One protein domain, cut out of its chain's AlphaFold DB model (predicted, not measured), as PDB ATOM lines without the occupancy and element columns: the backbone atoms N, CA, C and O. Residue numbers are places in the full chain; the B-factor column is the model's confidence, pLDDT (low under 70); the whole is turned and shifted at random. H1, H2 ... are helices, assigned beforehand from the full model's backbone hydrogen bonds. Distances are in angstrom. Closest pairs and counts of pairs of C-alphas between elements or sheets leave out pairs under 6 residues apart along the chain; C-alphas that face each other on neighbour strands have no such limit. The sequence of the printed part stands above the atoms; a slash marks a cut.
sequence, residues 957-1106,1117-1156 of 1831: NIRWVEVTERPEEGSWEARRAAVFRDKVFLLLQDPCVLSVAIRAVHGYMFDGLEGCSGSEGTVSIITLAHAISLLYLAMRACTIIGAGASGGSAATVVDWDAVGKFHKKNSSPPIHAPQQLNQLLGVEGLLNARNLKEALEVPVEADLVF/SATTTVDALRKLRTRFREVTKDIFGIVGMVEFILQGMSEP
ATOM      1  N   ASN A 957     -39.244 -14.928 -23.474       75.22
ATOM      2  CA  ASN A 957     -39.720 -15.280 -24.802       75.22
ATOM      3  C   ASN A 957     -38.705 -16.150 -25.543       75.22
ATOM      4  O   ASN A 957     -37.529 -15.799 -25.624       75.22
ATOM      5  N   ILE A 958     -39.182 -17.241 -26.137       71.74
ATOM      6  CA  ILE A 958     -38.393 -18.131 -26.987       71.74
ATOM      7  C   ILE A 958     -38.469 -17.587 -28.417       71.74
ATOM      8  O   ILE A 958     -39.289 -18.015 -29.225       71.74
ATOM      9  N   ARG A 959     -37.636 -16.586 -28.725       64.12
ATOM     10  CA  ARG A 959     -37.710 -15.829 -29.990       64.12
ATOM     11  C   ARG A 959     -37.769 -16.686 -31.245       64.12
ATOM     12  O   ARG A 959     -38.561 -16.398 -32.130       64.12
ATOM     13  N   TRP A 960     -36.944 -17.724 -31.307       61.77
ATOM     14  CA  TRP A 960     -36.819 -18.601 -32.470       61.77
ATOM     15  C   TRP A 960     -38.037 -19.519 -32.676       61.77
ATOM     16  O   TRP A 960     -38.131 -20.181 -33.702       61.77
ATOM     17  N   VAL A 961     -38.997 -19.536 -31.743       55.97
ATOM     18  CA  VAL A 961     -40.283 -20.236 -31.892       55.97
ATOM     19  C   VAL A 961     -41.374 -19.323 -32.471       55.97
ATOM     20  O   VAL A 961     -42.296 -19.817 -33.112       55.97
ATOM     21  N   GLU A 962     -41.278 -18.003 -32.275       50.25
ATOM     22  CA  GLU A 962     -42.329 -17.044 -32.659       50.25
ATOM     23  C   GLU A 962     -42.118 -16.339 -33.995       50.25
ATOM     24  O   GLU A 962     -43.004 -15.592 -34.407       50.25
ATOM     25  N   VAL A 963     -40.972 -16.521 -34.662       47.35
ATOM     26  CA  VAL A 963     -40.724 -15.875 -35.957       47.35
ATOM     27  C   VAL A 963     -41.854 -16.257 -36.921       47.35
ATOM     28  O   VAL A 963     -41.994 -17.404 -37.337       47.35
ATOM     29  N   THR A 964     -42.711 -15.271 -37.205       36.53
ATOM     30  CA  THR A 964     -43.916 -15.375 -38.040       36.53
ATOM     31  C   THR A 964     -43.586 -15.605 -39.504       36.53
ATOM     32  O   THR A 964     -44.413 -16.140 -40.241       36.53
ATOM     33  N   GLU A 965     -42.369 -15.250 -39.919       45.05
ATOM     34  CA  GLU A 965     -41.762 -15.820 -41.113       45.05
ATOM     35  C   GLU A 965     -41.441 -17.273 -40.780       45.05
ATOM     36  O   GLU A 965     -40.344 -17.594 -40.331       45.05
ATOM     37  N   ARG A 966     -42.445 -18.153 -40.916       47.07
ATOM     38  CA  ARG A 966     -42.197 -19.591 -40.891       47.07
ATOM     39  C   ARG A 966     -41.082 -19.826 -41.913       47.07
ATOM     40  O   ARG A 966     -41.331 -19.542 -43.087       47.07
ATOM     41  N   PRO A 967     -39.880 -20.272 -41.499       52.67
ATOM     42  CA  PRO A 967     -38.861 -20.655 -42.464       52.67
ATOM     43  C   PRO A 967     -39.523 -21.638 -43.430       52.67
ATOM     44  O   PRO A 967     -40.311 -22.472 -42.968       52.67
ATOM     45  N   GLU A 968     -39.293 -21.469 -44.740       53.91
ATOM     46  CA  GLU A 968     -40.003 -22.215 -45.790       53.91
ATOM     47  C   GLU A 968     -40.158 -23.680 -45.373       53.91
ATOM     48  O   GLU A 968     -39.196 -24.293 -44.893       53.91
ATOM     49  N   GLU A 969     -41.377 -24.222 -45.462       55.13
ATOM     50  CA  GLU A 969     -41.657 -25.593 -45.036       55.13
ATOM     51  C   GLU A 969     -40.717 -26.553 -45.782       55.13
ATOM     52  O   GLU A 969     -40.767 -26.670 -47.001       55.13
ATOM     53  N   GLY A 970     -39.821 -27.210 -45.037       59.12
ATOM     54  CA  GLY A 970     -38.780 -28.079 -45.596       59.12
ATOM     55  C   GLY A 970     -37.370 -27.478 -45.660       59.12
ATOM     56  O   GLY A 970     -36.434 -28.217 -45.957       59.12
ATOM     57  N   SER A 971     -37.183 -26.199 -45.327       63.22
ATOM     58  CA  SER A 971     -35.860 -25.566 -45.234       63.22
ATOM     59  C   SER A 971     -34.995 -26.153 -44.108       63.22
ATOM     60  O   SER A 971     -35.497 -26.642 -43.086       63.22
ATOM     61  N   TRP A 972     -33.672 -26.066 -44.276       64.19
ATOM     62  CA  TRP A 972     -32.673 -26.493 -43.290       64.19
ATOM     63  C   TRP A 972     -32.958 -25.947 -41.881       64.19
ATOM     64  O   TRP A 972     -32.972 -26.681 -40.885       64.19
ATOM     65  N   GLU A 973     -33.222 -24.639 -41.802       66.51
ATOM     66  CA  GLU A 973     -33.460 -23.923 -40.549       66.51
ATOM     67  C   GLU A 973     -34.738 -24.412 -39.866       66.51
ATOM     68  O   GLU A 973     -34.727 -24.620 -38.651       66.51
ATOM     69  N   ALA A 974     -35.797 -24.695 -40.635       66.06
ATOM     70  CA  ALA A 974     -37.035 -25.261 -40.108       66.06
ATOM     71  C   ALA A 974     -36.808 -26.642 -39.470       66.06
ATOM     72  O   ALA A 974     -37.297 -26.895 -38.366       66.06
ATOM     73  N   ARG A 975     -36.029 -27.526 -40.115       66.27
ATOM     74  CA  ARG A 975     -35.695 -28.857 -39.571       66.27
ATOM     75  C   ARG A 975     -34.865 -28.765 -38.294       66.27
ATOM     76  O   ARG A 975     -35.186 -29.418 -37.301       66.27
ATOM     77  N   ARG A 976     -33.817 -27.936 -38.300       70.92
ATOM     78  CA  ARG A 976     -32.955 -27.700 -37.132       70.92
ATOM     79  C   ARG A 976     -33.760 -27.152 -35.955       70.92
ATOM     80  O   ARG A 976     -33.671 -27.683 -34.847       70.92
ATOM     81  N   ALA A 977     -34.549 -26.107 -36.206       72.06
ATOM     82  CA  ALA A 977     -35.387 -25.477 -35.199       72.06
ATOM     83  C   ALA A 977     -36.422 -26.464 -34.652       72.06
ATOM     84  O   ALA A 977     -36.645 -26.475 -33.448       72.06
ATOM     85  N   ALA A 978     -37.000 -27.334 -35.488       75.56
ATOM     86  CA  ALA A 978     -37.974 -28.331 -35.052       75.56
ATOM     87  C   ALA A 978     -37.394 -29.343 -34.050       75.56
ATOM     88  O   ALA A 978     -37.987 -29.544 -32.995       75.56
ATOM     89  N   VAL A 979     -36.223 -29.932 -34.329       76.53
ATOM     90  CA  VAL A 979     -35.601 -30.924 -33.426       76.53
ATOM     91  C   VAL A 979     -35.276 -30.307 -32.065       76.53
ATOM     92  O   VAL A 979     -35.572 -30.888 -31.019       76.53
ATOM     93  N   PHE A 980     -34.699 -29.105 -32.066       82.45
ATOM     94  CA  PHE A 980     -34.371 -28.398 -30.832       82.45
ATOM     95  C   PHE A 980     -35.628 -27.934 -30.080       82.45
ATOM     96  O   PHE A 980     -35.723 -28.133 -28.869       82.45
ATOM     97  N   ARG A 981     -36.629 -27.398 -30.793       84.02
ATOM     98  CA  ARG A 981     -37.943 -27.024 -30.243       84.02
ATOM     99  C   ARG A 981     -38.585 -28.181 -29.508       84.02
ATOM    100  O   ARG A 981     -39.005 -28.016 -28.367       84.02
ATOM    101  N   ASP A 982     -38.651 -29.337 -30.152       85.83
ATOM    102  CA  ASP A 982     -39.366 -30.478 -29.608       85.83
ATOM    103  C   ASP A 982     -38.668 -30.986 -28.331       85.83
ATOM    104  O   ASP A 982     -39.333 -31.266 -27.334       85.83
ATOM    105  N   LYS A 983     -37.327 -30.980 -28.292       87.94
ATOM    106  CA  LYS A 983     -36.540 -31.268 -27.078       87.94
ATOM    107  C   LYS A 983     -36.759 -30.246 -25.961       87.94
ATOM    108  O   LYS A 983     -36.946 -30.643 -24.813       87.94
ATOM    109  N   VAL A 984     -36.788 -28.951 -26.279       90.16
ATOM    110  CA  VAL A 984     -37.087 -27.884 -25.307       90.16
ATOM    111  C   VAL A 984     -38.501 -28.033 -24.745       90.16
ATOM    112  O   VAL A 984     -38.704 -27.890 -23.541       90.16
ATOM    113  N   PHE A 985     -39.479 -28.361 -25.589       91.42
ATOM    114  CA  PHE A 985     -40.862 -28.582 -25.169       91.42
ATOM    115  C   PHE A 985     -40.996 -29.786 -24.242       91.42
ATOM    116  O   PHE A 985     -41.758 -29.708 -23.277       91.42
ATOM    117  N   LEU A 986     -40.256 -30.866 -24.503       91.50
ATOM    118  CA  LEU A 986     -40.170 -32.001 -23.587       91.50
ATOM    119  C   LEU A 986     -39.514 -31.594 -22.262       91.50
ATOM    120  O   LEU A 986     -40.045 -31.927 -21.213       91.50
ATOM    121  N   LEU A 987     -38.413 -30.832 -22.292       93.00
ATOM    122  CA  LEU A 987     -37.687 -30.435 -21.080       93.00
ATOM    123  C   LEU A 987     -38.538 -29.549 -20.160       93.00
ATOM    124  O   LEU A 987     -38.578 -29.764 -18.954       93.00
ATOM    125  N   LEU A 988     -39.258 -28.577 -20.726       93.11
ATOM    126  CA  LEU A 988     -40.161 -27.697 -19.973       93.11
ATOM    127  C   LEU A 988     -41.330 -28.446 -19.314       93.11
ATOM    128  O   LEU A 988     -41.935 -27.925 -18.380       93.11
ATOM    129  N   GLN A 989     -41.659 -29.637 -19.814       91.75
ATOM    130  CA  GLN A 989     -42.746 -30.484 -19.324       91.75
ATOM    131  C   GLN A 989     -42.236 -31.725 -18.575       91.75
ATOM    132  O   GLN A 989     -43.039 -32.572 -18.192       91.75
ATOM    133  N   ASP A 990     -40.923 -31.844 -18.369       91.70
ATOM    134  CA  ASP A 990     -40.324 -32.994 -17.706       91.70
ATOM    135  C   ASP A 990     -40.688 -33.015 -16.209       91.70
ATOM    136  O   ASP A 990     -40.621 -31.966 -15.551       91.70
ATOM    137  N   PRO A 991     -41.036 -34.179 -15.625       90.10
ATOM    138  CA  PRO A 991     -41.376 -34.278 -14.209       90.10
ATOM    139  C   PRO A 991     -40.294 -33.723 -13.272       90.10
ATOM    140  O   PRO A 991     -40.634 -33.063 -12.291       90.10
ATOM    141  N   CYS A 992     -38.999 -33.912 -13.562       88.68
ATOM    142  CA  CYS A 992     -37.916 -33.382 -12.725       88.68
ATOM    143  C   CYS A 992     -37.941 -31.853 -12.682       88.68
ATOM    144  O   CYS A 992     -37.794 -31.244 -11.621       88.68
ATOM    145  N   VAL A 993     -38.173 -31.230 -13.837       93.40
ATOM    146  CA  VAL A 993     -38.230 -29.776 -13.978       93.40
ATOM    147  C   VAL A 993     -39.490 -29.214 -13.319       93.40
ATOM    148  O   VAL A 993     -39.414 -28.286 -12.505       93.40
ATOM    149  N   LEU A 994     -40.648 -29.803 -13.628       94.16
ATOM    150  CA  LEU A 994     -41.938 -29.382 -13.085       94.16
ATOM    151  C   LEU A 994     -42.003 -29.556 -11.568       94.16
ATOM    152  O   LEU A 994     -42.528 -28.679 -10.890       94.16
ATOM    153  N   SER A 995     -41.421 -30.624 -11.017       91.26
ATOM    154  CA  SER A 995     -41.402 -30.863  -9.570       91.26
ATOM    155  C   SER A 995     -40.730 -29.723  -8.809       91.26
ATOM    156  O   SER A 995     -41.276 -29.240  -7.816       91.26
ATOM    157  N   VAL A 996     -39.588 -29.235  -9.304       91.21
ATOM    158  CA  VAL A 996     -38.878 -28.107  -8.687       91.21
ATOM    159  C   VAL A 996     -39.669 -26.809  -8.824       91.21
ATOM    160  O   VAL A 996     -39.792 -26.065  -7.851       91.21
ATOM    161  N   ALA A 997     -40.239 -26.536 -10.001       93.79
ATOM    162  CA  ALA A 997     -41.038 -25.331 -10.224       93.79
ATOM    163  C   ALA A 997     -42.298 -25.308  -9.338       93.79
ATOM    164  O   ALA A 997     -42.571 -24.310  -8.672       93.79
ATOM    165  N   ILE A 998     -43.026 -26.426  -9.272       93.39
ATOM    166  CA  ILE A 998     -44.205 -26.605  -8.419       93.39
ATOM    167  C   ILE A 998     -43.817 -26.417  -6.949       93.39
ATOM    168  O   ILE A 998     -44.415 -25.595  -6.256       93.39
ATOM    169  N   ARG A 999     -42.772 -27.105  -6.469       88.34
ATOM    170  CA  ARG A 999     -42.352 -27.006  -5.064       88.34
ATOM    171  C   ARG A 999     -41.872 -25.600  -4.698       88.34
ATOM    172  O   ARG A 999     -42.153 -25.149  -3.594       88.34
ATOM    173  N   ALA A1000     -41.233 -24.869  -5.613       89.97
ATOM    174  CA  ALA A1000     -40.876 -23.464  -5.404       89.97
ATOM    175  C   ALA A1000     -42.111 -22.544  -5.300       89.97
ATOM    176  O   ALA A1000     -42.152 -21.669  -4.435       89.97
ATOM    177  N   VAL A1001     -43.139 -22.756  -6.135       91.54
ATOM    178  CA  VAL A1001     -44.415 -22.018  -6.060       91.54
ATOM    179  C   VAL A1001     -45.115 -22.261  -4.721       91.54
ATOM    180  O   VAL A1001     -45.529 -21.306  -4.059       91.54
ATOM    181  N   HIS A1002     -45.217 -23.524  -4.303       88.65
ATOM    182  CA  HIS A1002     -45.834 -23.901  -3.030       88.65
ATOM    183  C   HIS A1002     -45.015 -23.424  -1.827       88.65
ATOM    184  O   HIS A1002     -45.584 -22.835  -0.914       88.65
ATOM    185  N   GLY A1003     -43.688 -23.570  -1.850       84.19
ATOM    186  CA  GLY A1003     -42.804 -23.100  -0.778       84.19
ATOM    187  C   GLY A1003     -42.962 -21.603  -0.503       84.19
ATOM    188  O   GLY A1003     -43.208 -21.208   0.631       84.19
ATOM    189  N   TYR A1004     -42.983 -20.769  -1.551       85.42
ATOM    190  CA  TYR A1004     -43.228 -19.328  -1.396       85.42
ATOM    191  C   TYR A1004     -44.631 -19.006  -0.846       85.42
ATOM    192  O   TYR A1004     -44.841 -18.005  -0.149       85.42
ATOM    193  N   MET A1005     -45.624 -19.829  -1.192       81.81
ATOM    194  CA  MET A1005     -46.988 -19.683  -0.691       81.81
ATOM    195  C   MET A1005     -47.097 -20.017   0.799       81.81
ATOM    196  O   MET A1005     -47.793 -19.291   1.514       81.81
ATOM    197  N   PHE A1006     -46.403 -21.056   1.266       74.47
ATOM    198  CA  PHE A1006     -46.423 -21.484   2.665       74.47
ATOM    199  C   PHE A1006     -45.550 -20.605   3.572       74.47
ATOM    200  O   PHE A1006     -46.020 -20.212   4.638       74.47
ATOM    201  N   ASP A1007     -44.370 -20.166   3.118       66.14
ATOM    202  CA  ASP A1007     -43.493 -19.254   3.880       66.14
ATOM    203  C   ASP A1007     -44.176 -17.917   4.222       66.14
ATOM    204  O   ASP A1007     -43.843 -17.252   5.199       66.14
ATOM    205  N   GLY A1008     -45.150 -17.491   3.410       52.93
ATOM    206  CA  GLY A1008     -45.895 -16.254   3.638       52.93
ATOM    207  C   GLY A1008     -46.973 -16.329   4.724       52.93
ATOM    208  O   GLY A1008     -47.479 -15.275   5.110       52.93
ATOM    209  N   LEU A1009     -47.359 -17.529   5.174       45.67
ATOM    210  CA  LEU A1009     -48.448 -17.731   6.138       45.67
ATOM    211  C   LEU A1009     -47.976 -17.708   7.598       45.67
ATOM    212  O   LEU A1009     -48.770 -17.366   8.473       45.67
ATOM    213  N   GLU A1010     -46.699 -17.980   7.871       38.87
ATOM    214  CA  GLU A1010     -46.141 -17.937   9.225       38.87
ATOM    215  C   GLU A1010     -45.081 -16.834   9.331       38.87
ATOM    216  O   GLU A1010     -44.052 -16.863   8.668       38.87
ATOM    217  N   GLY A1011     -45.330 -15.828  10.174       38.11
ATOM    218  CA  GLY A1011     -44.455 -14.666  10.392       38.11
ATOM    219  C   GLY A1011     -43.122 -14.965  11.098       38.11
ATOM    220  O   GLY A1011     -42.694 -14.178  11.941       38.11
ATOM    221  N   CYS A1012     -42.465 -16.082  10.786       33.23
ATOM    222  CA  CYS A1012     -41.179 -16.491  11.341       33.23
ATOM    223  C   CYS A1012     -40.025 -15.872  10.537       33.23
ATOM    224  O   CYS A1012     -39.449 -16.477   9.637       33.23
ATOM    225  N   SER A1013     -39.656 -14.637  10.875       34.41
ATOM    226  CA  SER A1013     -38.438 -13.998  10.372       34.41
ATOM    227  C   SER A1013     -37.199 -14.646  11.007       34.41
ATOM    228  O   SER A1013     -36.792 -14.236  12.094       34.41
ATOM    229  N   GLY A1014     -36.599 -15.652  10.364       36.82
ATOM    230  CA  GLY A1014     -35.275 -16.134  10.781       36.82
ATOM    231  C   GLY A1014     -34.832 -17.539  10.366       36.82
ATOM    232  O   GLY A1014     -33.697 -17.882  10.672       36.82
ATOM    233  N   SER A1015     -35.650 -18.358   9.697       36.74
ATOM    234  CA  SER A1015     -35.212 -19.698   9.273       36.74
ATOM    235  C   SER A1015     -34.522 -19.676   7.904       36.74
ATOM    236  O   SER A1015     -35.114 -19.272   6.903       36.74
ATOM    237  N   GLU A1016     -33.274 -20.145   7.862       40.61
ATOM    238  CA  GLU A1016     -32.534 -20.494   6.646       40.61
ATOM    239  C   GLU A1016     -33.320 -21.555   5.856       40.61
ATOM    240  O   GLU A1016     -33.329 -22.729   6.211       40.61
ATOM    241  N   GLY A1017     -34.052 -21.139   4.821       49.32
ATOM    242  CA  GLY A1017     -34.876 -22.053   4.018       49.32
ATOM    243  C   GLY A1017     -35.984 -21.402   3.188       49.32
ATOM    244  O   GLY A1017     -36.557 -22.076   2.336       49.32
ATOM    245  N   THR A1018     -36.273 -20.112   3.386       65.71
ATOM    246  CA  THR A1018     -37.381 -19.443   2.687       65.71
ATOM    247  C   THR A1018     -37.139 -19.299   1.181       65.71
ATOM    248  O   THR A1018     -36.082 -18.807   0.767       65.71
ATOM    249  N   VAL A1019     -38.129 -19.647   0.356       75.32
ATOM    250  CA  VAL A1019     -38.073 -19.480  -1.104       75.32
ATOM    251  C   VAL A1019     -38.060 -17.990  -1.450       75.32
ATOM    252  O   VAL A1019     -38.958 -17.234  -1.081       75.32
ATOM    253  N   SER A1020     -37.043 -17.536  -2.186       84.26
ATOM    254  CA  SER A1020     -36.937 -16.124  -2.568       84.26
ATOM    255  C   SER A1020     -37.943 -15.743  -3.666       84.26
ATOM    256  O   SER A1020     -38.362 -16.576  -4.473       84.26
ATOM    257  N   ILE A1021     -38.280 -14.452  -3.773       85.84
ATOM    258  CA  ILE A1021     -39.103 -13.940  -4.886       85.84
ATOM    259  C   ILE A1021     -38.447 -14.166  -6.261       85.84
ATOM    260  O   ILE A1021     -39.156 -14.304  -7.254       85.84
ATOM    261  N   ILE A1022     -37.112 -14.235  -6.329       88.25
ATOM    262  CA  ILE A1022     -36.369 -14.533  -7.563       88.25
ATOM    263  C   ILE A1022     -36.594 -15.996  -7.956       88.25
ATOM    264  O   ILE A1022     -36.947 -16.287  -9.097       88.25
ATOM    265  N   THR A1023     -36.493 -16.911  -6.989       89.84
ATOM    266  CA  THR A1023     -36.796 -18.337  -7.178       89.84
ATOM    267  C   THR A1023     -38.238 -18.532  -7.648       89.84
ATOM    268  O   THR A1023     -38.479 -19.277  -8.598       89.84
ATOM    269  N   LEU A1024     -39.195 -17.808  -7.049       91.67
ATOM    270  CA  LEU A1024     -40.586 -17.795  -7.503       91.67
ATOM    271  C   LEU A1024     -40.708 -17.270  -8.940       91.67
ATOM    272  O   LEU A1024     -41.396 -17.879  -9.757       91.67
ATOM    273  N   ALA A1025     -40.046 -16.159  -9.268       91.34
ATOM    274  CA  ALA A1025     -40.081 -15.583 -10.608       91.34
ATOM    275  C   ALA A1025     -39.536 -16.562 -11.659       91.34
ATOM    276  O   ALA A1025     -40.110 -16.665 -12.743       91.34
ATOM    277  N   HIS A1026     -38.482 -17.320 -11.338       94.64
ATOM    278  CA  HIS A1026     -37.965 -18.390 -12.193       94.64
ATOM    279  C   HIS A1026     -38.980 -19.525 -12.353       94.64
ATOM    280  O   HIS A1026     -39.264 -19.937 -13.474       94.64
ATOM    281  N   ALA A1027     -39.576 -19.998 -11.258       95.27
ATOM    282  CA  ALA A1027     -40.572 -21.065 -11.304       95.27
ATOM    283  C   ALA A1027     -41.792 -20.679 -12.158       95.27
ATOM    284  O   ALA A1027     -42.205 -21.435 -13.033       95.27
ATOM    285  N   ILE A1028     -42.327 -19.470 -11.967       95.57
ATOM    286  CA  ILE A1028     -43.472 -18.962 -12.735       95.57
ATOM    287  C   ILE A1028     -43.099 -18.746 -14.202       95.57
ATOM    288  O   ILE A1028     -43.875 -19.100 -15.084       95.57
ATOM    289  N   SER A1029     -41.900 -18.229 -14.471       95.07
ATOM    290  CA  SER A1029     -41.364 -18.102 -15.829       95.07
ATOM    291  C   SER A1029     -41.271 -19.447 -16.543       95.07
ATOM    292  O   SER A1029     -41.621 -19.548 -17.717       95.07
ATOM    293  N   LEU A1030     -40.849 -20.492 -15.832       95.88
ATOM    294  CA  LEU A1030     -40.759 -21.841 -16.376       95.88
ATOM    295  C   LEU A1030     -42.146 -22.394 -16.699       95.88
ATOM    296  O   LEU A1030     -42.371 -22.851 -17.816       95.88
ATOM    297  N   LEU A1031     -43.092 -22.292 -15.761       95.60
ATOM    298  CA  LEU A1031     -44.473 -22.731 -15.972       95.60
ATOM    299  C   LEU A1031     -45.159 -21.953 -17.103       95.60
ATOM    300  O   LEU A1031     -45.933 -22.525 -17.869       95.60
ATOM    301  N   TYR A1032     -44.846 -20.665 -17.246       94.54
ATOM    302  CA  TYR A1032     -45.324 -19.833 -18.346       94.54
ATOM    303  C   TYR A1032     -44.817 -20.344 -19.698       94.54
ATOM    304  O   TYR A1032     -45.608 -20.520 -20.625       94.54
ATOM    305  N   LEU A1033     -43.518 -20.642 -19.808       92.98
ATOM    306  CA  LEU A1033     -42.944 -21.217 -21.024       92.98
ATOM    307  C   LEU A1033     -43.476 -22.626 -21.307       92.98
ATOM    308  O   LEU A1033     -43.755 -22.937 -22.464       92.98
ATOM    309  N   ALA A1034     -43.671 -23.452 -20.276       93.35
ATOM    310  CA  ALA A1034     -44.269 -24.779 -20.406       93.35
ATOM    311  C   ALA A1034     -45.707 -24.690 -20.942       93.35
ATOM    312  O   ALA A1034     -46.051 -25.381 -21.899       93.35
ATOM    313  N   MET A1035     -46.522 -23.774 -20.407       93.06
ATOM    314  CA  MET A1035     -47.873 -23.529 -20.920       93.06
ATOM    315  C   MET A1035     -47.848 -23.058 -22.373       93.06
ATOM    316  O   MET A1035     -48.626 -23.529 -23.202       93.06
ATOM    317  N   ARG A1036     -46.937 -22.139 -22.706       89.62
ATOM    318  CA  ARG A1036     -46.799 -21.618 -24.068       89.62
ATOM    319  C   ARG A1036     -46.399 -22.727 -25.042       89.62
ATOM    320  O   ARG A1036     -46.984 -22.824 -26.119       89.62
ATOM    321  N   ALA A1037     -45.492 -23.617 -24.646       89.33
ATOM    322  CA  ALA A1037     -45.168 -24.815 -25.416       89.33
ATOM    323  C   ALA A1037     -46.417 -25.677 -25.673       89.33
ATOM    324  O   ALA A1037     -46.676 -26.040 -26.819       89.33
ATOM    325  N   CYS A1038     -47.254 -25.917 -24.655       89.81
ATOM    326  CA  CYS A1038     -48.517 -26.642 -24.824       89.81
ATOM    327  C   CYS A1038     -49.477 -25.943 -25.807       89.81
ATOM    328  O   CYS A1038     -50.048 -26.611 -26.669       89.81
ATOM    329  N   THR A1039     -49.618 -24.609 -25.741       85.84
ATOM    330  CA  THR A1039     -50.464 -23.854 -26.693       85.84
ATOM    331  C   THR A1039     -49.984 -24.001 -28.139       85.84
ATOM    332  O   THR A1039     -50.792 -24.182 -29.047       85.84
ATOM    333  N   ILE A1040     -48.666 -23.998 -28.361       83.54
ATOM    334  CA  ILE A1040     -48.063 -24.112 -29.695       83.54
ATOM    335  C   ILE A1040     -48.218 -25.531 -30.249       83.54
ATOM    336  O   ILE A1040     -48.561 -25.696 -31.420       83.54
ATOM    337  N   ILE A1041     -48.016 -26.553 -29.411       83.62
ATOM    338  CA  ILE A1041     -48.244 -27.957 -29.784       83.62
ATOM    339  C   ILE A1041     -49.706 -28.167 -30.210       83.62
ATOM    340  O   ILE A1041     -49.956 -28.833 -31.215       83.62
ATOM    341  N   GLY A1042     -50.663 -27.565 -29.493       77.96
ATOM    342  CA  GLY A1042     -52.089 -27.656 -29.820       77.96
ATOM    343  C   GLY A1042     -52.485 -26.919 -31.105       77.96
ATOM    344  O   GLY A1042     -53.218 -27.463 -31.931       77.96
ATOM    345  N   ALA A1043     -51.952 -25.713 -31.328       71.22
ATOM    346  CA  ALA A1043     -52.222 -24.935 -32.540       71.22
ATOM    347  C   ALA A1043     -51.695 -25.616 -33.819       71.22
ATOM    348  O   ALA A1043     -52.280 -25.468 -34.887       71.22
ATOM    349  N   GLY A1044     -50.619 -26.405 -33.732       60.39
ATOM    350  CA  GLY A1044     -50.110 -27.176 -34.873       60.39
ATOM    351  C   GLY A1044     -51.075 -28.255 -35.389       60.39
ATOM    352  O   GLY A1044     -50.988 -28.635 -36.554       60.39
ATOM    353  N   ALA A1045     -52.005 -28.739 -34.555       51.88
ATOM    354  CA  ALA A1045     -52.971 -29.779 -34.926       51.88
ATOM    355  C   ALA A1045     -54.256 -29.226 -35.571       51.88
ATOM    356  O   ALA A1045     -54.944 -29.947 -36.294       51.88
ATOM    357  N   SER A1046     -54.577 -27.951 -35.338       43.51
ATOM    358  CA  SER A1046     -55.765 -27.275 -35.864       43.51
ATOM    359  C   SER A1046     -55.315 -26.022 -36.613       43.51
ATOM    360  O   SER A1046     -54.935 -25.039 -36.000       43.51
ATOM    361  N   GLY A1047     -55.284 -26.056 -37.950       42.10
ATOM    362  CA  GLY A1047     -54.707 -25.001 -38.803       42.10
ATOM    363  C   GLY A1047     -55.416 -23.631 -38.788       42.10
ATOM    364  O   GLY A1047     -55.702 -23.091 -39.851       42.10
ATOM    365  N   GLY A1048     -55.706 -23.053 -37.619       39.94
ATOM    366  CA  GLY A1048     -56.428 -21.797 -37.424       39.94
ATOM    367  C   GLY A1048     -55.789 -20.874 -36.376       39.94
ATOM    368  O   GLY A1048     -55.089 -21.305 -35.466       39.94
ATOM    369  N   SER A1049     -56.034 -19.573 -36.552       40.63
ATOM    370  CA  SER A1049     -55.554 -18.433 -35.753       40.63
ATOM    371  C   SER A1049     -55.546 -18.651 -34.231       40.63
ATOM    372  O   SER A1049     -56.590 -18.939 -33.657       40.63
ATOM    373  N   ALA A1050     -54.384 -18.392 -33.609       47.85
ATOM    374  CA  ALA A1050     -54.135 -18.076 -32.192       47.85
ATOM    375  C   ALA A1050     -55.215 -18.537 -31.192       47.85
ATOM    376  O   ALA A1050     -55.831 -17.723 -30.504       47.85
ATOM    377  N   ALA A1051     -55.459 -19.846 -31.103       49.19
ATOM    378  CA  ALA A1051     -56.332 -20.383 -30.071       49.19
ATOM    379  C   ALA A1051     -55.638 -20.245 -28.704       49.19
ATOM    380  O   ALA A1051     -54.589 -20.837 -28.465       49.19
ATOM    381  N   THR A1052     -56.224 -19.471 -27.789       60.91
ATOM    382  CA  THR A1052     -55.794 -19.383 -26.378       60.91
ATOM    383  C   THR A1052     -56.075 -20.667 -25.586       60.91
ATOM    384  O   THR A1052     -55.677 -20.779 -24.430       60.91
ATOM    385  N   VAL A1053     -56.777 -21.628 -26.189       71.10
ATOM    386  CA  VAL A1053     -57.166 -22.901 -25.575       71.10
ATOM    387  C   VAL A1053     -56.187 -23.991 -26.008       71.10
ATOM    388  O   VAL A1053     -55.973 -24.200 -27.200       71.10
ATOM    389  N   VAL A1054     -55.593 -24.684 -25.034       81.54
ATOM    390  CA  VAL A1054     -54.650 -25.788 -25.265       81.54
ATOM    391  C   VAL A1054     -55.407 -27.057 -25.666       81.54
ATOM    392  O   VAL A1054     -56.282 -27.517 -24.933       81.54
ATOM    393  N   ASP A1055     -55.029 -27.666 -26.791       85.70
ATOM    394  CA  ASP A1055     -55.447 -29.028 -27.143       85.70
ATOM    395  C   ASP A1055     -54.608 -30.050 -26.353       85.70
ATOM    396  O   ASP A1055     -53.486 -30.409 -26.724       85.70
ATOM    397  N   TRP A1056     -55.154 -30.509 -25.224       86.56
ATOM    398  CA  TRP A1056     -54.492 -31.463 -24.330       86.56
ATOM    399  C   TRP A1056     -54.279 -32.848 -24.956       86.56
ATOM    400  O   TRP A1056     -53.318 -33.534 -24.595       86.56
ATOM    401  N   ASP A1057     -55.113 -33.247 -25.920       84.15
ATOM    402  CA  ASP A1057     -54.950 -34.512 -26.635       84.15
ATOM    403  C   ASP A1057     -53.771 -34.434 -27.609       84.15
ATOM    404  O   ASP A1057     -52.983 -35.380 -27.708       84.15
ATOM    405  N   ALA A1058     -53.604 -33.300 -28.297       84.52
ATOM    406  CA  ALA A1058     -52.426 -33.039 -29.121       84.52
ATOM    407  C   ALA A1058     -51.140 -33.041 -28.282       84.52
ATOM    408  O   ALA A1058     -50.151 -33.662 -28.681       84.52
ATOM    409  N   VAL A1059     -51.165 -32.435 -27.090       86.63
ATOM    410  CA  VAL A1059     -50.034 -32.464 -26.144       86.63
ATOM    411  C   VAL A1059     -49.713 -33.899 -25.713       86.63
ATOM    412  O   VAL A1059     -48.559 -34.320 -25.788       86.63
ATOM    413  N   GLY A1060     -50.715 -34.697 -25.335       84.61
ATOM    414  CA  GLY A1060     -50.508 -36.101 -24.968       84.61
ATOM    415  C   GLY A1060     -49.960 -36.956 -26.120       84.61
ATOM    416  O   GLY A1060     -49.096 -37.812 -25.911       84.61
ATOM    417  N   LYS A1061     -50.415 -36.710 -27.357       85.47
ATOM    418  CA  LYS A1061     -49.873 -37.353 -28.567       85.47
ATOM    419  C   LYS A1061     -48.427 -36.939 -28.837       85.47
ATOM    420  O   LYS A1061     -47.627 -37.793 -29.208       85.47
ATOM    421  N   PHE A1062     -48.086 -35.667 -28.629       88.04
ATOM    422  CA  PHE A1062     -46.721 -35.159 -28.769       88.04
ATOM    423  C   PHE A1062     -45.757 -35.863 -27.804       88.04
ATOM    424  O   PHE A1062     -44.721 -36.359 -28.243       88.04
ATOM    425  N   HIS A1063     -46.131 -35.993 -26.526       84.77
ATOM    426  CA  HIS A1063     -45.340 -36.737 -25.534       84.77
ATOM    427  C   HIS A1063     -45.161 -38.201 -25.934       84.77
ATOM    428  O   HIS A1063     -44.039 -38.682 -26.017       84.77
ATOM    429  N   LYS A1064     -46.243 -38.905 -26.292       82.35
ATOM    430  CA  LYS A1064     -46.147 -40.309 -26.737       82.35
ATOM    431  C   LYS A1064     -45.257 -40.502 -27.968       82.35
ATOM    432  O   LYS A1064     -44.673 -41.569 -28.119       82.35
ATOM    433  N   LYS A1065     -45.198 -39.509 -28.859       84.02
ATOM    434  CA  LYS A1065     -44.402 -39.565 -30.088       84.02
ATOM    435  C   LYS A1065     -42.916 -39.298 -29.838       84.02
ATOM    436  O   LYS A1065     -42.089 -39.925 -30.489       84.02
ATOM    437  N   ASN A1066     -42.593 -38.349 -28.959       83.10
ATOM    438  CA  ASN A1066     -41.236 -37.809 -28.833       83.10
ATOM    439  C   ASN A1066     -40.499 -38.244 -27.555       83.10
ATOM    440  O   ASN A1066     -39.282 -38.077 -27.479       83.10
ATOM    441  N   SER A1067     -41.198 -38.792 -26.560       76.97
ATOM    442  CA  SER A1067     -40.569 -39.311 -25.346       76.97
ATOM    443  C   SER A1067     -39.898 -40.660 -25.604       76.97
ATOM    444  O   SER A1067     -40.469 -41.565 -26.210       76.97
ATOM    445  N   SER A1068     -38.671 -40.801 -25.112       72.06
ATOM    446  CA  SER A1068     -37.952 -42.073 -25.032       72.06
ATOM    447  C   SER A1068     -38.482 -42.939 -23.876       72.06
ATOM    448  O   SER A1068     -39.051 -42.388 -22.932       72.06
ATOM    449  N   PRO A1069     -38.277 -44.271 -23.898       66.26
ATOM    450  CA  PRO A1069     -38.585 -45.129 -22.755       66.26
ATOM    451  C   PRO A1069     -37.844 -44.644 -21.495       66.26
ATOM    452  O   PRO A1069     -36.665 -44.289 -21.613       66.26
ATOM    453  N   PRO A1070     -38.489 -44.631 -20.315       63.87
ATOM    454  CA  PRO A1070     -37.847 -44.192 -19.083       63.87
ATOM    455  C   PRO A1070     -36.679 -45.117 -18.730       63.87
ATOM    456  O   PRO A1070     -36.836 -46.337 -18.664       63.87
ATOM    457  N   ILE A1071     -35.498 -44.526 -18.531       66.71
ATOM    458  CA  ILE A1071     -34.267 -45.244 -18.153       66.71
ATOM    459  C   ILE A1071     -34.215 -45.454 -16.636       66.71
ATOM    460  O   ILE A1071     -33.697 -46.460 -16.154       66.71
ATOM    461  N   HIS A1072     -34.755 -44.506 -15.873       66.86
ATOM    462  CA  HIS A1072     -34.776 -44.573 -14.420       66.86
ATOM    463  C   HIS A1072     -36.013 -45.332 -13.938       66.86
ATOM    464  O   HIS A1072     -37.119 -45.149 -14.448       66.86
ATOM    465  N   ALA A1073     -35.853 -46.165 -12.907       68.06
ATOM    466  CA  ALA A1073     -37.008 -46.780 -12.268       68.06
ATOM    467  C   ALA A1073     -37.890 -45.677 -11.639       68.06
ATOM    468  O   ALA A1073     -37.352 -44.789 -10.966       68.06
ATOM    469  N   PRO A1074     -39.232 -45.735 -11.756       69.30
ATOM    470  CA  PRO A1074     -40.128 -44.709 -11.207       69.30
ATOM    471  C   PRO A1074     -39.892 -44.428  -9.718       69.30
ATOM    472  O   PRO A1074     -39.983 -43.296  -9.255       69.30
ATOM    473  N   GLN A1075     -39.523 -45.463  -8.960       68.95
ATOM    474  CA  GLN A1075     -39.197 -45.374  -7.535       68.95
ATOM    475  C   GLN A1075     -37.979 -44.482  -7.262       68.95
ATOM    476  O   GLN A1075     -37.938 -43.811  -6.236       68.95
ATOM    477  N   GLN A1076     -36.997 -44.459  -8.163       66.91
ATOM    478  CA  GLN A1076     -35.783 -43.652  -8.034       66.91
ATOM    479  C   GLN A1076     -36.030 -42.212  -8.456       66.91
ATOM    480  O   GLN A1076     -35.601 -41.296  -7.755       66.91
ATOM    481  N   LEU A1077     -36.775 -42.000  -9.549       72.08
ATOM    482  CA  LEU A1077     -37.183 -40.650  -9.931       72.08
ATOM    483  C   LEU A1077     -38.028 -40.028  -8.811       72.08
ATOM    484  O   LEU A1077     -37.749 -38.910  -8.398       72.08
ATOM    485  N   ASN A1078     -38.950 -40.784  -8.207       75.42
ATOM    486  CA  ASN A1078     -39.722 -40.330  -7.045       75.42
ATOM    487  C   ASN A1078     -38.858 -39.896  -5.847       75.42
ATOM    488  O   ASN A1078     -39.289 -39.043  -5.083       75.42
ATOM    489  N   GLN A1079     -37.637 -40.419  -5.671       71.53
ATOM    490  CA  GLN A1079     -36.738 -39.954  -4.602       71.53
ATOM    491  C   GLN A1079     -36.118 -38.580  -4.896       71.53
ATOM    492  O   GLN A1079     -35.813 -37.827  -3.959       71.53
ATOM    493  N   LEU A1080     -35.906 -38.272  -6.179       71.85
ATOM    494  CA  LEU A1080     -35.422 -36.978  -6.674       71.85
ATOM    495  C   LEU A1080     -36.541 -35.933  -6.684       71.85
ATOM    496  O   LEU A1080     -36.310 -34.785  -6.301       71.85
ATOM    497  N   LEU A1081     -37.744 -36.339  -7.093       76.79
ATOM    498  CA  LEU A1081     -38.925 -35.486  -7.167       76.79
ATOM    499  C   LEU A1081     -39.368 -35.070  -5.761       76.79
ATOM    500  O   LEU A1081     -39.441 -35.871  -4.836       76.79
ATOM    501  N   GLY A1082     -39.663 -33.785  -5.594       72.19
ATOM    502  CA  GLY A1082     -40.227 -33.242  -4.360       72.19
ATOM    503  C   GLY A1082     -41.756 -33.235  -4.340       72.19
ATOM    504  O   GLY A1082     -42.329 -32.632  -3.444       72.19
ATOM    505  N   VAL A1083     -42.427 -33.809  -5.340       81.05
ATOM    506  CA  VAL A1083     -43.892 -33.807  -5.458       81.05
ATOM    507  C   VAL A1083     -44.336 -35.218  -5.821       81.05
ATOM    508  O   VAL A1083     -44.040 -35.692  -6.920       81.05
ATOM    509  N   GLU A1084     -45.015 -35.891  -4.894       78.17
ATOM    510  CA  GLU A1084     -45.530 -37.240  -5.124       78.17
ATOM    511  C   GLU A1084     -46.644 -37.240  -6.179       78.17
ATOM    512  O   GLU A1084     -47.419 -36.296  -6.296       78.17
ATOM    513  N   GLY A1085     -46.716 -38.302  -6.986       80.52
ATOM    514  CA  GLY A1085     -47.739 -38.461  -8.025       80.52
ATOM    515  C   GLY A1085     -47.445 -37.754  -9.352       80.52
ATOM    516  O   GLY A1085     -48.102 -38.061 -10.346       80.52
ATOM    517  N   LEU A1086     -46.423 -36.894  -9.421       85.10
ATOM    518  CA  LEU A1086     -46.085 -36.153 -10.641       85.10
ATOM    519  C   LEU A1086     -45.698 -37.062 -11.821       85.10
ATOM    520  O   LEU A1086     -46.003 -36.742 -12.963       85.10
ATOM    521  N   LEU A1087     -45.096 -38.227 -11.553       82.54
ATOM    522  CA  LEU A1087     -44.784 -39.233 -12.579       82.54
ATOM    523  C   LEU A1087     -46.018 -39.811 -13.282       82.54
ATOM    524  O   LEU A1087     -45.905 -40.326 -14.390       82.54
ATOM    525  N   ASN A1088     -47.184 -39.762 -12.634       82.59
ATOM    526  CA  ASN A1088     -48.423 -40.299 -13.192       82.59
ATOM    527  C   ASN A1088     -49.148 -39.282 -14.085       82.59
ATOM    528  O   ASN A1088     -50.086 -39.662 -14.787       82.59
ATOM    529  N   ALA A1089     -48.733 -38.010 -14.057       83.92
ATOM    530  CA  ALA A1089     -49.329 -36.953 -14.857       83.92
ATOM    531  C   ALA A1089     -48.933 -37.098 -16.333       83.92
ATOM    532  O   ALA A1089     -47.757 -37.133 -16.687       83.92
ATOM    533  N   ARG A1090     -49.928 -37.153 -17.219       79.48
ATOM    534  CA  ARG A1090     -49.746 -37.338 -18.670       79.48
ATOM    535  C   ARG A1090     -49.408 -36.048 -19.408       79.48
ATOM    536  O   ARG A1090     -48.964 -36.091 -20.553       79.48
ATOM    537  N   ASN A1091     -49.717 -34.908 -18.806       85.27
ATOM    538  CA  ASN A1091     -49.544 -33.585 -19.387       85.27
ATOM    539  C   ASN A1091     -49.402 -32.532 -18.275       85.27
ATOM    540  O   ASN A1091     -49.606 -32.812 -17.092       85.27
ATOM    541  N   LEU A1092     -49.077 -31.300 -18.671       90.07
ATOM    542  CA  LEU A1092     -48.898 -30.178 -17.748       90.07
ATOM    543  C   LEU A1092     -50.153 -29.879 -16.909       90.07
ATOM    544  O   LEU A1092     -50.022 -29.454 -15.764       90.07
ATOM    545  N   LYS A1093     -51.360 -30.105 -17.445       88.94
ATOM    546  CA  LYS A1093     -52.614 -29.896 -16.707       88.94
ATOM    547  C   LYS A1093     -52.715 -30.839 -15.516       88.94
ATOM    548  O   LYS A1093     -52.826 -30.369 -14.388       88.94
ATOM    549  N   GLU A1094     -52.586 -32.140 -15.758       89.30
ATOM    550  CA  GLU A1094     -52.603 -33.146 -14.693       89.30
ATOM    551  C   GLU A1094     -51.490 -32.877 -13.669       89.30
ATOM    552  O   GLU A1094     -51.728 -32.976 -12.471       89.30
ATOM    553  N   ALA A1095     -50.305 -32.449 -14.124       90.66
ATOM    554  CA  ALA A1095     -49.170 -32.133 -13.257       90.66
ATOM    555  C   ALA A1095     -49.443 -30.950 -12.308       90.66
ATOM    556  O   ALA A1095     -49.050 -30.984 -11.144       90.66
ATOM    557  N   LEU A1096     -50.128 -29.903 -12.781       92.46
ATOM    558  CA  LEU A1096     -50.492 -28.738 -11.965       92.46
ATOM    559  C   LEU A1096     -51.684 -29.007 -11.033       92.46
ATOM    560  O   LEU A1096     -51.824 -28.324 -10.011       92.46
ATOM    561  N   GLU A1097     -52.517 -29.989 -11.376       91.46
ATOM    562  CA  GLU A1097     -53.655 -30.465 -10.583       91.46
ATOM    563  C   GLU A1097     -53.253 -31.495  -9.513       91.46
ATOM    564  O   GLU A1097     -54.065 -31.789  -8.635       91.46
ATOM    565  N   VAL A1098     -52.006 -31.993  -9.519       89.53
ATOM    566  CA  VAL A1098     -51.485 -32.842  -8.435       89.53
ATOM    567  C   VAL A1098     -51.582 -32.081  -7.101       89.53
ATOM    568  O   VAL A1098     -51.021 -30.984  -6.978       89.53
ATOM    569  N   PRO A1099     -52.293 -32.625  -6.096       86.02
ATOM    570  CA  PRO A1099     -52.372 -32.017  -4.776       86.02
ATOM    571  C   PRO A1099     -51.007 -32.106  -4.085       86.02
ATOM    572  O   PRO A1099     -50.437 -33.187  -3.961       86.02
ATOM    573  N   VAL A1100     -50.482 -30.964  -3.635       83.66
ATOM    574  CA  VAL A1100     -49.199 -30.885  -2.924       83.66
ATOM    575  C   VAL A1100     -49.478 -30.701  -1.436       83.66
ATOM    576  O   VAL A1100     -50.156 -29.748  -1.035       83.66
ATOM    577  N   GLU A1101     -48.977 -31.625  -0.618       72.91
ATOM    578  CA  GLU A1101     -49.048 -31.540   0.840       72.91
ATOM    579  C   GLU A1101     -47.960 -30.601   1.383       72.91
ATOM    580  O   GLU A1101     -46.835 -30.556   0.880       72.91
ATOM    581  N   ALA A1102     -48.303 -29.815   2.407       61.25
ATOM    582  CA  ALA A1102     -47.340 -28.970   3.098       61.25
ATOM    583  C   ALA A1102     -46.488 -29.845   4.030       61.25
ATOM    584  O   ALA A1102     -46.935 -30.193   5.123       61.25
ATOM    585  N   ASP A1103     -45.272 -30.199   3.608       53.83
ATOM    586  CA  ASP A1103     -44.276 -30.848   4.470       53.83
ATOM    587  C   ASP A1103     -43.906 -29.903   5.635       53.83
ATOM    588  O   ASP A1103     -42.950 -29.129   5.557       53.83
ATOM    589  N   LEU A1104     -44.659 -29.956   6.737       43.34
ATOM    590  CA  LEU A1104     -44.326 -29.317   8.013       43.34
ATOM    591  C   LEU A1104     -43.206 -30.114   8.705       43.34
ATOM    592  O   LEU A1104     -43.420 -30.754   9.732       43.34
ATOM    593  N   VAL A1105     -41.998 -30.112   8.139       35.13
ATOM    594  CA  VAL A1105     -40.815 -30.705   8.781       35.13
ATOM    595  C   VAL A1105     -39.869 -29.591   9.208       35.13
ATOM    596  O   VAL A1105     -38.944 -29.240   8.486       35.13
ATOM    597  N   PHE A1106     -40.067 -29.062  10.416       37.08
ATOM    598  CA  PHE A1106     -39.018 -28.333  11.133       37.08
ATOM    599  C   PHE A1106     -39.026 -28.688  12.626       37.08
ATOM    600  O   PHE A1106     -39.940 -28.334  13.366       37.08
ATOM    601  N   SER A1117     -55.078 -28.821   4.414       62.23
ATOM    602  CA  SER A1117     -55.660 -29.471   3.237       62.23
ATOM    603  C   SER A1117     -54.707 -29.335   2.047       62.23
ATOM    604  O   SER A1117     -54.340 -28.205   1.712       62.23
ATOM    605  N   ALA A1118     -54.338 -30.450   1.412       74.05
ATOM    606  CA  ALA A1118     -53.508 -30.454   0.211       74.05
ATOM    607  C   ALA A1118     -54.083 -29.493  -0.845       74.05
ATOM    608  O   ALA A1118     -55.279 -29.528  -1.145       74.05
ATOM    609  N   THR A1119     -53.244 -28.605  -1.380       85.35
ATOM    610  CA  THR A1119     -53.652 -27.607  -2.381       85.35
ATOM    611  C   THR A1119     -53.036 -27.921  -3.731       85.35
ATOM    612  O   THR A1119     -51.876 -28.320  -3.806       85.35
ATOM    613  N   THR A1120     -53.784 -27.696  -4.810       90.84
ATOM    614  CA  THR A1120     -53.236 -27.823  -6.167       90.84
ATOM    615  C   THR A1120     -52.341 -26.631  -6.505       90.84
ATOM    616  O   THR A1120     -52.445 -25.551  -5.909       90.84
ATOM    617  N   THR A1121     -51.467 -26.785  -7.498       92.01
ATOM    618  CA  THR A1121     -50.645 -25.667  -7.993       92.01
ATOM    619  C   THR A1121     -51.510 -24.598  -8.649       92.01
ATOM    620  O   THR A1121     -51.227 -23.409  -8.517       92.01
ATOM    621  N   VAL A1122     -52.618 -24.990  -9.284       90.68
ATOM    622  CA  VAL A1122     -53.608 -24.057  -9.841       90.68
ATOM    623  C   VAL A1122     -54.180 -23.150  -8.742       90.68
ATOM    624  O   VAL A1122     -54.249 -21.930  -8.914       90.68
ATOM    625  N   ASP A1123     -54.511 -23.706  -7.575       89.61
ATOM    626  CA  ASP A1123     -54.992 -22.926  -6.429       89.61
ATOM    627  C   ASP A1123     -53.912 -22.015  -5.846       89.61
ATOM    628  O   ASP A1123     -54.185 -20.853  -5.524       89.61
ATOM    629  N   ALA A1124     -52.674 -22.505  -5.751       90.27
ATOM    630  CA  ALA A1124     -51.530 -21.697  -5.335       90.27
ATOM    631  C   ALA A1124     -51.325 -20.496  -6.276       90.27
ATOM    632  O   ALA A1124     -51.177 -19.365  -5.815       90.27
ATOM    633  N   LEU A1125     -51.421 -20.703  -7.592       92.75
ATOM    634  CA  LEU A1125     -51.328 -19.647  -8.600       92.75
ATOM    635  C   LEU A1125     -52.478 -18.629  -8.487       92.75
ATOM    636  O   LEU A1125     -52.234 -17.424  -8.572       92.75
ATOM    637  N   ARG A1126     -53.719 -19.060  -8.212       89.99
ATOM    638  CA  ARG A1126     -54.852 -18.143  -7.941       89.99
ATOM    639  C   ARG A1126     -54.588 -17.258  -6.717       89.99
ATOM    640  O   ARG A1126     -54.858 -16.051  -6.753       89.99
ATOM    641  N   LYS A1127     -54.035 -17.837  -5.649       88.13
ATOM    642  CA  LYS A1127     -53.638 -17.104  -4.437       88.13
ATOM    643  C   LYS A1127     -52.463 -16.152  -4.700       88.13
ATOM    644  O   LYS A1127     -52.466 -15.027  -4.211       88.13
ATOM    645  N   LEU A1128     -51.492 -16.544  -5.524       88.71
ATOM    646  CA  LEU A1128     -50.408 -15.650  -5.946       88.71
ATOM    647  C   LEU A1128     -50.934 -14.479  -6.781       88.71
ATOM    648  O   LEU A1128     -50.554 -13.340  -6.526       88.71
ATOM    649  N   ARG A1129     -51.849 -14.727  -7.728       88.64
ATOM    650  CA  ARG A1129     -52.472 -13.679  -8.552       88.64
ATOM    651  C   ARG A1129     -53.159 -12.617  -7.696       88.64
ATOM    652  O   ARG A1129     -52.979 -11.429  -7.941       88.64
ATOM    653  N   THR A1130     -53.940 -13.038  -6.702       85.06
ATOM    654  CA  THR A1130     -54.610 -12.115  -5.766       85.06
ATOM    655  C   THR A1130     -53.585 -11.358  -4.918       85.06
ATOM    656  O   THR A1130     -53.572 -10.128  -4.941       85.06
ATOM    657  N   ARG A1131     -52.622 -12.062  -4.309       82.87
ATOM    658  CA  ARG A1131     -51.548 -11.464  -3.494       82.87
ATOM    659  C   ARG A1131     -50.722 -10.410  -4.243       82.87
ATOM    660  O   ARG A1131     -50.446  -9.344  -3.693       82.87
ATOM    661  N   PHE A1132     -50.319 -10.691  -5.484       83.45
ATOM    662  CA  PHE A1132     -49.500  -9.774  -6.285       83.45
ATOM    663  C   PHE A1132     -50.296  -8.607  -6.888       83.45
ATOM    664  O   PHE A1132     -49.715  -7.551  -7.127       83.45
ATOM    665  N   ARG A1133     -51.618  -8.745  -7.072       80.44
ATOM    666  CA  ARG A1133     -52.495  -7.618  -7.436       80.44
ATOM    667  C   ARG A1133     -52.723  -6.654  -6.268       80.44
ATOM    668  O   ARG A1133     -52.842  -5.454  -6.492       80.44
ATOM    669  N   GLU A1134     -52.786  -7.166  -5.040       71.90
ATOM    670  CA  GLU A1134     -53.174  -6.379  -3.862       71.90
ATOM    671  C   GLU A1134     -52.010  -5.625  -3.192       71.90
ATOM    672  O   GLU A1134     -52.225  -4.538  -2.652       71.90
ATOM    673  N   VAL A1135     -50.778  -6.163  -3.192       55.85
ATOM    674  CA  VAL A1135     -49.742  -5.695  -2.238       55.85
ATOM    675  C   VAL A1135     -48.389  -5.300  -2.863       55.85
ATOM    676  O   VAL A1135     -47.672  -4.481  -2.275       55.85
ATOM    677  N   THR A1136     -48.004  -5.798  -4.044       56.59
ATOM    678  CA  THR A1136     -46.608  -5.719  -4.530       56.59
ATOM    679  C   THR A1136     -46.436  -5.043  -5.894       56.59
ATOM    680  O   THR A1136     -47.312  -5.050  -6.751       56.59
ATOM    681  N   LYS A1137     -45.257  -4.437  -6.120       67.94
ATOM    682  CA  LYS A1137     -44.813  -4.089  -7.477       67.94
ATOM    683  C   LYS A1137     -44.445  -5.391  -8.181       67.94
ATOM    684  O   LYS A1137     -43.399  -5.962  -7.878       67.94
ATOM    685  N   ASP A1138     -45.288  -5.847  -9.094       79.40
ATOM    686  CA  ASP A1138     -45.020  -7.004  -9.944       79.40
ATOM    687  C   ASP A1138     -43.952  -6.685 -11.009       79.40
ATOM    688  O   ASP A1138     -44.250  -6.494 -12.183       79.40
ATOM    689  N   ILE A1139     -42.688  -6.548 -10.598       80.52
ATOM    690  CA  ILE A1139     -41.598  -6.142 -11.503       80.52
ATOM    691  C   ILE A1139     -41.285  -7.245 -12.527       80.52
ATOM    692  O   ILE A1139     -40.915  -6.944 -13.660       80.52
ATOM    693  N   PHE A1140     -41.455  -8.513 -12.145       85.57
ATOM    694  CA  PHE A1140     -41.148  -9.673 -12.983       85.57
ATOM    695  C   PHE A1140     -42.305 -10.099 -13.899       85.57
ATOM    696  O   PHE A1140     -42.130 -11.021 -14.687       85.57
ATOM    697  N   GLY A1141     -43.475  -9.457 -13.812       86.88
ATOM    698  CA  GLY A1141     -44.641  -9.805 -14.630       86.88
ATOM    699  C   GLY A1141     -45.295 -11.123 -14.225       86.88
ATOM    700  O   GLY A1141     -45.892 -11.804 -15.058       86.88
ATOM    701  N   ILE A1142     -45.177 -11.484 -12.948       89.22
ATOM    702  CA  ILE A1142     -45.757 -12.673 -12.331       89.22
ATOM    703  C   ILE A1142     -47.264 -12.731 -12.579       89.22
ATOM    704  O   ILE A1142     -47.756 -13.779 -12.977       89.22
ATOM    705  N   VAL A1143     -48.004 -11.634 -12.400       88.94
ATOM    706  CA  VAL A1143     -49.465 -11.614 -12.574       88.94
ATOM    707  C   VAL A1143     -49.841 -11.961 -14.012       88.94
ATOM    708  O   VAL A1143     -50.672 -12.840 -14.224       88.94
ATOM    709  N   GLY A1144     -49.189 -11.328 -14.991       87.55
ATOM    710  CA  GLY A1144     -49.450 -11.584 -16.410       87.55
ATOM    711  C   GLY A1144     -49.099 -13.015 -16.826       87.55
ATOM    712  O   GLY A1144     -49.868 -13.662 -17.533       87.55
ATOM    713  N   MET A1145     -47.972 -13.543 -16.339       92.75
ATOM    714  CA  MET A1145     -47.580 -14.935 -16.581       92.75
ATOM    715  C   MET A1145     -48.559 -15.928 -15.945       92.75
ATOM    716  O   MET A1145     -48.974 -16.883 -16.595       92.75
ATOM    717  N   VAL A1146     -48.975 -15.687 -14.700       92.32
ATOM    718  CA  VAL A1146     -49.951 -16.522 -13.987       92.32
ATOM    719  C   VAL A1146     -51.310 -16.506 -14.682       92.32
ATOM    720  O   VAL A1146     -51.937 -17.552 -14.819       92.32
ATOM    721  N   GLU A1147     -51.773 -15.348 -15.145       90.43
ATOM    722  CA  GLU A1147     -53.034 -15.241 -15.884       90.43
ATOM    723  C   GLU A1147     -53.005 -16.036 -17.183       90.43
ATOM    724  O   GLU A1147     -53.960 -16.757 -17.462       90.43
ATOM    725  N   PHE A1148     -51.898 -15.976 -17.924       89.93
ATOM    726  CA  PHE A1148     -51.708 -16.794 -19.119       89.93
ATOM    727  C   PHE A1148     -51.735 -18.298 -18.798       89.93
ATOM    728  O   PHE A1148     -52.413 -19.066 -19.479       89.93
ATOM    729  N   ILE A1149     -51.055 -18.719 -17.722       91.47
ATOM    730  CA  ILE A1149     -51.060 -20.118 -17.259       91.47
ATOM    731  C   ILE A1149     -52.490 -20.572 -16.925       91.47
ATOM    732  O   ILE A1149     -52.912 -21.642 -17.353       91.47
ATOM    733  N   LEU A1150     -53.255 -19.756 -16.195       90.75
ATOM    734  CA  LEU A1150     -54.634 -20.076 -15.813       90.75
ATOM    735  C   LEU A1150     -55.591 -20.098 -17.018       90.75
ATOM    736  O   LEU A1150     -56.481 -20.940 -17.060       90.75
ATOM    737  N   GLN A1151     -55.406 -19.221 -18.009       87.07
ATOM    738  CA  GLN A1151     -56.212 -19.220 -19.239       87.07
ATOM    739  C   GLN A1151     -56.036 -20.514 -20.044       87.07
ATOM    740  O   GLN A1151     -57.026 -21.095 -20.493       87.07
ATOM    741  N   GLY A1152     -54.799 -21.010 -20.166       83.53
ATOM    742  CA  GLY A1152     -54.514 -22.275 -20.854       83.53
ATOM    743  C   GLY A1152     -55.214 -23.492 -20.228       83.53
ATOM    744  O   GLY A1152     -55.498 -24.465 -20.924       83.53
ATOM    745  N   MET A1153     -55.585 -23.420 -18.944       82.00
ATOM    746  CA  MET A1153     -56.308 -24.473 -18.214       82.00
ATOM    747  C   MET A1153     -57.818 -24.565 -18.539       82.00
ATOM    748  O   MET A1153     -58.486 -25.445 -18.003       82.00
ATOM    749  N   SER A1154     -58.340 -23.760 -19.484       64.53
ATOM    750  CA  SER A1154     -59.728 -23.804 -20.006       64.53
ATOM    751  C   SER A1154     -60.832 -23.245 -19.083       64.53
ATOM    752  O   SER A1154     -61.875 -23.872 -18.911       64.53
ATOM    753  N   GLU A1155     -60.660 -22.026 -18.555       46.37
ATOM    754  CA  GLU A1155     -61.763 -21.219 -17.989       46.37
ATOM    755  C   GLU A1155     -62.013 -19.962 -18.856       46.37
ATOM    756  O   GLU A1155     -61.094 -19.155 -19.034       46.37
ATOM    757  N   PRO A1156     -63.229 -19.760 -19.414       36.51
ATOM    758  CA  PRO A1156     -63.555 -18.566 -20.183       36.51
ATOM    759  C   PRO A1156     -63.652 -17.353 -19.259       36.51
ATOM    760  O   PRO A1156     -64.253 -17.392 -18.185       36.51
TER     761      PRO A1156
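Overview. This is residues 957 to 1106 and 1117 to 1156 of the 1831 residues of the protein "E3 ubiquitin-protein ligase" of Trypanosoma brucei brucei (strain 927/4 GUTat10.1) (UniProt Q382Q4). The longest helix, H4, runs through the middle, and helices pack round it mostly crossed: H3 and the end of H2 on one side, the hairpin of H8 and H9 on another, H5 across its last turns. H6 sits out beyond H3, and residues 968 to 973, 1009 to 1014 and 1068 to 1073 stick out. The printed part has 190 residues with nine named helices, H1 to H9 in chain order, and no named strand: all helix, compact, radius of gyration of the C-alphas 17.8 A, spans 58 by 42 by 29 A.

Arrangement. H4, residues 1021 to 1043, is the hub, touching five helices. H9, residues 1142 to 1152, touches it at a shallow tilt of 29 degrees, the same way; C-alphas 1032 and 1145 are closest, 5.7 A. H3, residues 991 to 1007, forms a helical hairpin with H4, closest at C-alphas 997 and 1027, 4.4 A. H2, residues 972 to 988, touches H4 with residues 985 to 988 alone, closest at C-alphas 988 and 1034, 5.1 A. H5, residues 1056 to 1066, touches H4 about perpendicular, 88 degrees, closest at C-alphas 1042 and 1058, 5.4 A. H7, residues 1092 to 1097, only just touches H4, with 3 pairs of C-alphas within 8 A, the closest 1035 and 1092, 7.4 A. H8, residues 1121 to 1134, forms a helical hairpin with H9, closest at C-alphas 1129 and 1143, 5.4 A. H1, residues 959 to 962, only just touches H2, with 3 pairs within 8 A, the closest C-alphas 961 and 981, 7.4 A. H6, residues 1074 to 1080, is close to H3 but not clearly touching; C-alphas 992 and 1080 are closest, 7.5 A. Every O i to N i+4 pair is within hydrogen-bond range in H2 and H4 to H9, and 12 of 13 in H3; H1 is too short for one.

Along the chain. H4 is 32.5 A long, from C-alpha 1021 at (-39.103, -13.940, -4.886) to C-alpha 1043 at (-52.222, -24.935, -32.540). H2 spans 24.5 A, H3 23.6 A and H8 19.9 A. H9 ends at C-alpha 1152, (-54.514, -22.275, -20.854).

Size, cuts and confidence. The C-alphas of Gly 970 and Cys 1012 are farthest apart, 58.2 A. Residues 1107 to 1116 are not printed; C-alphas 1106 and 1117 are 18.5 A apart. The links H3 to H4, H4 to H5 and H6 to H7 are long. The mean pLDDT of the printed part is 75.8; 58 residues are under 70, among them 959 to 975 and 1007 to 1018.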